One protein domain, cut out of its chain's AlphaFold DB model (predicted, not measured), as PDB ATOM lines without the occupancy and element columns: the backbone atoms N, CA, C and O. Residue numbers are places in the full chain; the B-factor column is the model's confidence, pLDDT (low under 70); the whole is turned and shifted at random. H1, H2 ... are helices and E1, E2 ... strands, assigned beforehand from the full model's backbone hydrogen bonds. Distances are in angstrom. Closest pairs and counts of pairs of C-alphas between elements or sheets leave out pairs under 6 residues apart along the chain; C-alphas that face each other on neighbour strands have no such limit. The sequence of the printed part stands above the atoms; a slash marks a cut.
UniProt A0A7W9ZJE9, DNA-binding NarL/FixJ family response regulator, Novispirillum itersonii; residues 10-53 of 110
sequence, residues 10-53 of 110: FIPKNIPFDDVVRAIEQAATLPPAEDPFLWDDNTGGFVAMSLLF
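Overview. This is residues 10 to 53 of the 110 residues of the protein "DNA-binding NarL/FixJ family response regulator" of Novispirillum itersonii (UniProt A0A7W9ZJE9). A small two-stranded hairpin, E1 and E2, is covered by one helix, H1, which lies over one face of it, while a single short helical turn, H2, follows directly from E2 on the side of the hairpin away from H1. Residues 10 to 16 run past the hairpin to the first turn of H1, and residues 29 to 36 swing out in a loop from the other end of H1 back to E1. The printed part has 44 residues, with two named helices and two named strands in the order H1, E1, E2, H2; the sheet has the order E1 - E2 and is antiparallel, and the class is mixed, helices and strands. The whole is compact, with a radius of gyration of the C-alphas of 10.0 A, and the C-alphas span 28 by 21 by 16 A along their three main axes.

Along the chain. Strand E1 is residues 37 to 40, Phe 37 to Asp 40, and measures 9.3 A from first to last C-alpha; C-alpha 37 is at (9.411, -0.738, -27.326). Strand E2 is residues 45 to 48, Gly 45 to Ala 48, 10.2 A long by its first and last C-alphas. Helix H1 is residues 17 to 28, Phe 17 to Ala 28, and is the longest helix, with 12 residues and 17.7 A from first to last C-alpha. It begins with C-alpha 17 at (16.565, 12.951, -16.105) and ends with C-alpha 28 at (11.151, 9.594, -32.632). Helix H2 is residues 49 to 52, Met 49 to Leu 52, 5.3 A from first to last C-alpha, and C-alpha 52 is at (12.037, -8.638, -22.646).

Arrangement. E1 and E2 are antiparallel neighbours and form a hairpin, with an angle of 136 degrees between their N-to-C directions. Among the C-alphas that face each other are those of Phe 37 and Ala 48, 4.4 A apart, and those of Trp 39 and Phe 46, 4.5 A apart. Across the pair, N 38 and O 47 are within hydrogen-bond range at 2.8 A, and so are N 40 and O 45 at 2.9 A. The closest C-alphas of H1 and E2 are those of Ala 23 and Gly 45, 6.8 A apart, and 5 pairs of C-alphas are within 8 A. H1 and E1 have 1 such pair, the C-alphas of Ala 23 and Trp 39 at 7.1 A. Within 10 A, H1 has 9 pairs of C-alphas with E1 and 8 with E2, made by its residues 19 to 27. The closest C-alphas of E1 and H2 are those of Phe 37 and Met 49, 5.3 A apart, and the centres of these two elements are 8.8 A apart. H1 and H2 are apart. In H1, 6 of 8 pairs of O i and N i+4 are within hydrogen-bond range; H2 is too short for such a pair, and its 1 pair of O i and N i+3 is within range.

Size, cuts and confidence. The two C-alphas farthest apart are those of Phe 17 and Glu 34, at 28.3 A. The first and last printed C-alphas, those of Phe 10 and Phe 53, are 13.7 A apart. The printed part has no cut. No link is long: the link from H1 to E1, with 8 residues between them, is short, and the links from E1 to E2, with 4 residues, and from E2 to H2, with 0, are tight. The mean pLDDT of the printed part is 82.8, and the model's confidence is under 70 at residues 52 to 53; the mean over H2 is 73.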
ATOM      1  N   PHE A  10       7.259   2.759 -24.484       85.19
ATOM      2  CA  PHE A  10       6.991   3.060 -23.084       85.19
ATOM      3  C   PHE A  10       8.284   3.425 -22.348       85.19
ATOM      4  O   PHE A  10       9.254   2.667 -22.360       85.19
ATOM      5  N   ILE A  11       8.254   4.570 -21.666       85.38
ATOM      6  CA  ILE A  11       9.337   5.074 -20.821       85.38
ATOM      7  C   ILE A  11       8.837   5.049 -19.364       85.38
ATOM      8  O   ILE A  11       7.788   5.640 -19.075       85.38
ATOM      9  N   PRO A  12       9.515   4.348 -18.435       81.56
ATOM     10  CA  PRO A  12       9.128   4.345 -17.033       81.56
ATOM     11  C   PRO A  12       9.302   5.733 -16.403       81.56
ATOM     12  O   PRO A  12      10.200   6.488 -16.744       81.56
ATOM     13  N   LYS A  13       8.459   6.064 -15.419       75.94
ATOM     14  CA  LYS A  13       8.525   7.356 -14.707       75.94
ATOM     15  C   LYS A  13       9.738   7.511 -13.776       75.94
ATOM     16  O   LYS A  13       9.899   8.576 -13.196       75.94
ATOM     17  N   ASN A  14      10.527   6.454 -13.581       77.88
ATOM     18  CA  ASN A  14      11.624   6.400 -12.611       77.88
ATOM     19  C   ASN A  14      13.002   6.288 -13.284       77.88
ATOM     20  O   ASN A  14      13.868   5.583 -12.778       77.88
ATOM     21  N   ILE A  15      13.177   6.925 -14.443       81.88
ATOM     22  CA  ILE A  15      14.466   6.963 -15.142       81.88
ATOM     23  C   ILE A  15      15.228   8.255 -14.802       81.88
ATOM     24  O   ILE A  15      14.583   9.264 -14.483       81.88
ATOM     25  N   PRO A  16      16.572   8.257 -14.853       83.06
ATOM     26  CA  PRO A  16      17.371   9.470 -14.688       83.06
ATOM     27  C   PRO A  16      16.955  10.561 -15.680       83.06
ATOM     28  O   PRO A  16      16.595  10.272 -16.818       83.06
ATOM     29  N   PHE A  17      17.020  11.831 -15.270       81.31
ATOM     30  CA  PHE A  17      16.565  12.951 -16.105       81.31
ATOM     31  C   PHE A  17      17.298  13.023 -17.456       81.31
ATOM     32  O   PHE A  17      16.662  13.228 -18.489       81.31
ATOM     33  N   ASP A  18      18.608  12.778 -17.454       83.12
ATOM     34  CA  ASP A  18      19.433  12.775 -18.668       83.12
ATOM     35  C   ASP A  18      19.002  11.677 -19.657       83.12
ATOM     36  O   ASP A  18      19.064  11.858 -20.876       83.12
ATOM     37  N   ASP A  19      18.475  10.566 -19.144       87.25
ATOM     38  CA  ASP A  19      17.942   9.476 -19.954       87.25
ATOM     39  C   ASP A  19      16.534   9.767 -20.477       87.25
ATOM     40  O   ASP A  19      16.164   9.248 -21.525       87.25
ATOM     41  N   VAL A  20      15.758  10.650 -19.833       86.12
ATOM     42  CA  VAL A  20      14.444  11.075 -20.350       86.12
ATOM     43  C   VAL A  20      14.599  11.772 -21.695       86.12
ATOM     44  O   VAL A  20      13.870  11.457 -22.636       86.12
ATOM     45  N   VAL A  21      15.546  12.707 -21.799       88.50
ATOM     46  CA  VAL A  21      15.786  13.458 -23.039       88.50
ATOM     47  C   VAL A  21      16.220  12.504 -24.150       88.50
ATOM     48  O   VAL A  21      15.607  12.481 -25.218       88.50
ATOM     49  N   ARG A  22      17.192  11.633 -23.857       88.12
ATOM     50  CA  ARG A  22      17.670  10.606 -24.794       88.12
ATOM     51  C   ARG A  22      16.557   9.653 -25.225       88.12
ATOM     52  O   ARG A  22      16.449   9.331 -26.407       88.12
ATOM     53  N   ALA A  23      15.706   9.227 -24.296       88.62
ATOM     54  CA  ALA A  23      14.571   8.361 -24.583       88.62
ATOM     55  C   ALA A  23      13.543   9.045 -25.490       88.62
ATOM     56  O   ALA A  23      12.996   8.411 -26.387       88.62
ATOM     57  N   ILE A  24      13.287  10.342 -25.313       88.00
ATOM     58  CA  ILE A  24      12.381  11.089 -26.194       88.00
ATOM     59  C   ILE A  24      12.968  11.201 -27.608       88.00
ATOM     60  O   ILE A  24      12.257  10.940 -28.580       88.00
ATOM     61  N   GLU A  25      14.254  11.534 -27.732       90.06
ATOM     62  CA  GLU A  25      14.936  11.642 -29.028       90.06
ATOM     63  C   GLU A  25      14.944  10.305 -29.779       90.06
ATOM     64  O   GLU A  25      14.552  10.236 -30.946       90.06
ATOM     65  N   GLN A  26      15.308   9.218 -29.095       89.19
ATOM     66  CA  GLN A  26      15.318   7.882 -29.688       89.19
ATOM     67  C   GLN A  26      13.915   7.392 -30.055       89.19
ATOM     68  O   GLN A  26      13.752   6.716 -31.073       89.19
ATOM     69  N   ALA A  27      12.889   7.741 -29.268       87.75
ATOM     70  CA  ALA A  27      11.512   7.330 -29.537       87.75
ATOM     71  C   ALA A  27      11.003   7.852 -30.890       87.75
ATOM     72  O   ALA A  27      10.196   7.185 -31.542       87.75
ATOM     73  N   ALA A  28      11.495   9.012 -31.337       86.50
ATOM     74  CA  ALA A  28      11.151   9.594 -32.632       86.50
ATOM     75  C   ALA A  28      11.735   8.804 -33.817       86.50
ATOM     76  O   ALA A  28      11.162   8.818 -34.907       86.50
ATOM     77  N   THR A  29      12.849   8.098 -33.603       88.25
ATOM     78  CA  THR A  29      13.566   7.334 -34.636       88.25
ATOM     79  C   THR A  29      13.252   5.839 -34.624       88.25
ATOM     80  O   THR A  29      13.836   5.085 -35.401       88.25
ATOM     81  N   LEU A  30      12.358   5.382 -33.740       85.44
ATOM     82  CA  LEU A  30      12.033   3.963 -33.628       85.44
ATOM     83  C   LEU A  30      11.397   3.427 -34.917       85.44
ATOM     84  O   LEU A  30      10.474   4.053 -35.460       85.44
ATOM     85  N   PRO A  31      11.840   2.251 -35.394       83.25
ATOM     86  CA  PRO A  31      11.250   1.640 -36.568       83.25
ATOM     87  C   PRO A  31       9.802   1.214 -36.277       83.25
ATOM     88  O   PRO A  31       9.434   0.976 -35.122       83.25
ATOM     89  N   PRO A  32       8.960   1.081 -37.315       79.88
ATOM     90  CA  PRO A  32       7.678   0.410 -37.175       79.88
ATOM     91  C   PRO A  32       7.898  -1.002 -36.624       79.88
ATOM     92  O   PRO A  32       8.707  -1.760 -37.157       79.88
ATOM     93  N   ALA A  33       7.174  -1.352 -35.569       74.44
ATOM     94  CA  ALA A  33       7.217  -2.675 -34.967       74.44
ATOM     95  C   ALA A  33       5.795  -3.118 -34.616       74.44
ATOM     96  O   ALA A  33       4.948  -2.288 -34.280       74.44
ATOM     97  N   GLU A  34       5.534  -4.423 -34.712       73.00
ATOM     98  CA  GLU A  34       4.262  -5.004 -34.260       73.00
ATOM     99  C   GLU A  34       4.112  -4.912 -32.736       73.00
ATOM    100  O   GLU A  34       3.014  -4.705 -32.226       73.00
ATOM    101  N   ASP A  35       5.232  -5.047 -32.023       74.44
ATOM    102  CA  ASP A  35       5.306  -4.943 -30.572       74.44
ATOM    103  C   ASP A  35       5.893  -3.577 -30.171       74.44
ATOM    104  O   ASP A  35       6.844  -3.104 -30.799       74.44
ATOM    105  N   PRO A  36       5.388  -2.942 -29.102       82.38
ATOM    106  CA  PRO A  36       5.933  -1.682 -28.613       82.38
ATOM    107  C   PRO A  36       7.339  -1.860 -28.028       82.38
ATOM    108  O   PRO A  36       7.728  -2.944 -27.591       82.38
ATOM    109  N   PHE A  37       8.096  -0.771 -27.963       86.75
ATOM    110  CA  PHE A  37       9.411  -0.738 -27.326       86.75
ATOM    111  C   PHE A  37       9.318  -0.364 -25.840       86.75
ATOM    112  O   PHE A  37       8.450   0.409 -25.437       86.75
ATOM    113  N   LEU A  38      10.222  -0.877 -25.009       88.25
ATOM    114  CA  LEU A  38      10.421  -0.418 -23.633       88.25
ATOM    115  C   LEU A  38      11.819   0.160 -23.481       88.25
ATOM    116  O   LEU A  38      12.778  -0.405 -24.003       88.25
ATOM    117  N   TRP A  39      11.916   1.261 -22.745       87.94
ATOM    118  CA  TRP A  39      13.202   1.768 -22.288       87.94
ATOM    119  C   TRP A  39      13.843   0.777 -21.309       87.94
ATOM    120  O   TRP A  39      13.184   0.328 -20.366       87.94
ATOM    121  N   ASP A  40      15.105   0.440 -21.550       85.50
ATOM    122  CA  ASP A  40      15.940  -0.370 -20.672       85.50
ATOM    123  C   ASP A  40      17.108   0.470 -20.145       85.50
ATOM    124  O   ASP A  40      17.988   0.892 -20.896       85.50
ATOM    125  N   ASP A  41      17.121   0.676 -18.829       81.50
ATOM    126  CA  ASP A  41      18.126   1.493 -18.145       81.50
ATOM    127  C   ASP A  41      19.538   0.892 -18.260       81.50
ATOM    128  O   ASP A  41      20.522   1.625 -18.236       81.50
ATOM    129  N   ASN A  42      19.658  -0.432 -18.429       80.12
ATOM    130  CA  ASN A  42      20.964  -1.096 -18.524       80.12
ATOM    131  C   ASN A  42      21.662  -0.821 -19.859       80.12
ATOM    132  O   ASN A  42      22.887  -0.726 -19.917       80.12
ATOM    133  N   THR A  43      20.882  -0.719 -20.934       82.25
ATOM    134  CA  THR A  43      21.389  -0.437 -22.283       82.25
ATOM    135  C   THR A  43      21.295   1.045 -22.646       82.25
ATOM    136  O   THR A  43      21.932   1.472 -23.610       82.25
ATOM    137  N   GLY A  44      20.539   1.842 -21.882       86.12
ATOM    138  CA  GLY A  44      20.294   3.254 -22.175       86.12
ATOM    139  C   GLY A  44      19.597   3.436 -23.523       86.12
ATOM    140  O   GLY A  44      19.979   4.314 -24.307       86.12
ATOM    141  N   GLY A  45      18.643   2.550 -23.821       88.19
ATOM    142  CA  GLY A  45      17.959   2.510 -25.103       88.19
ATOM    143  C   GLY A  45      16.676   1.687 -25.103       88.19
ATOM    144  O   GLY A  45      16.257   1.114 -24.099       88.19
ATOM    145  N   PHE A  46      16.025   1.650 -26.262       89.25
ATOM    146  CA  PHE A  46      14.780   0.916 -26.453       89.25
ATOM    147  C   PHE A  46      15.006  -0.532 -26.877       89.25
ATOM    148  O   PHE A  46      15.682  -0.815 -27.865       89.25
ATOM    149  N   VAL A  47      14.322  -1.443 -26.191       86.69
ATOM    150  CA  VAL A  47      14.283  -2.870 -26.512       86.69
ATOM    151  C   VAL A  47      12.848  -3.260 -26.858       86.69
ATOM    152  O   VAL A  47      11.897  -2.821 -26.209       86.69
ATOM    153  N   ALA A  48      12.664  -4.083 -27.892       83.88
ATOM    154  CA  ALA A  48      11.338  -4.579 -28.253       83.88
ATOM    155  C   ALA A  48      10.726  -5.366 -27.082       83.88
ATOM    156  O   ALA A  48      11.378  -6.232 -26.493       83.88
ATOM    157  N   MET A  49       9.459  -5.096 -26.757       78.00
ATOM    158  CA  MET A  49       8.777  -5.723 -25.622       78.00
ATOM    159  C   MET A  49       8.808  -7.251 -25.701       78.00
ATOM    160  O   MET A  49       8.915  -7.905 -24.668       78.00
ATOM    161  N   SER A  50       8.765  -7.831 -26.899       72.69
ATOM    162  CA  SER A  50       8.821  -9.281 -27.108       72.69
ATOM    163  C   SER A  50      10.172  -9.918 -26.770       72.69
ATOM    164  O   SER A  50      10.197 -11.105 -26.448       72.69
ATOM    165  N   LEU A  51      11.271  -9.156 -26.778       73.62
ATOM    166  CA  LEU A  51      12.585  -9.632 -26.329       73.62
ATOM    167  C   LEU A  51      12.662  -9.688 -24.798       73.62
ATOM    168  O   LEU A  51      13.191 -10.644 -24.239       73.62
ATOM    169  N   LEU A  52      12.085  -8.694 -24.115       68.88
ATOM    170  CA  LEU A  52      12.037  -8.638 -22.646       68.88
ATOM    171  C   LEU A  52      10.946  -9.543 -22.054       68.88
ATOM    172  O   LEU A  52      11.069 -10.059 -20.940       68.88
ATOM    173  N   PHE A  53       9.857  -9.718 -22.796       68.19
ATOM    174  CA  PHE A  53       8.685 -10.496 -22.423       68.19
ATOM    175  C   PHE A  53       8.321 -11.430 -23.581       68.19
ATOM    176  O   PHE A  53       7.393 -11.132 -24.341       68.19
TER     177      PHE A  53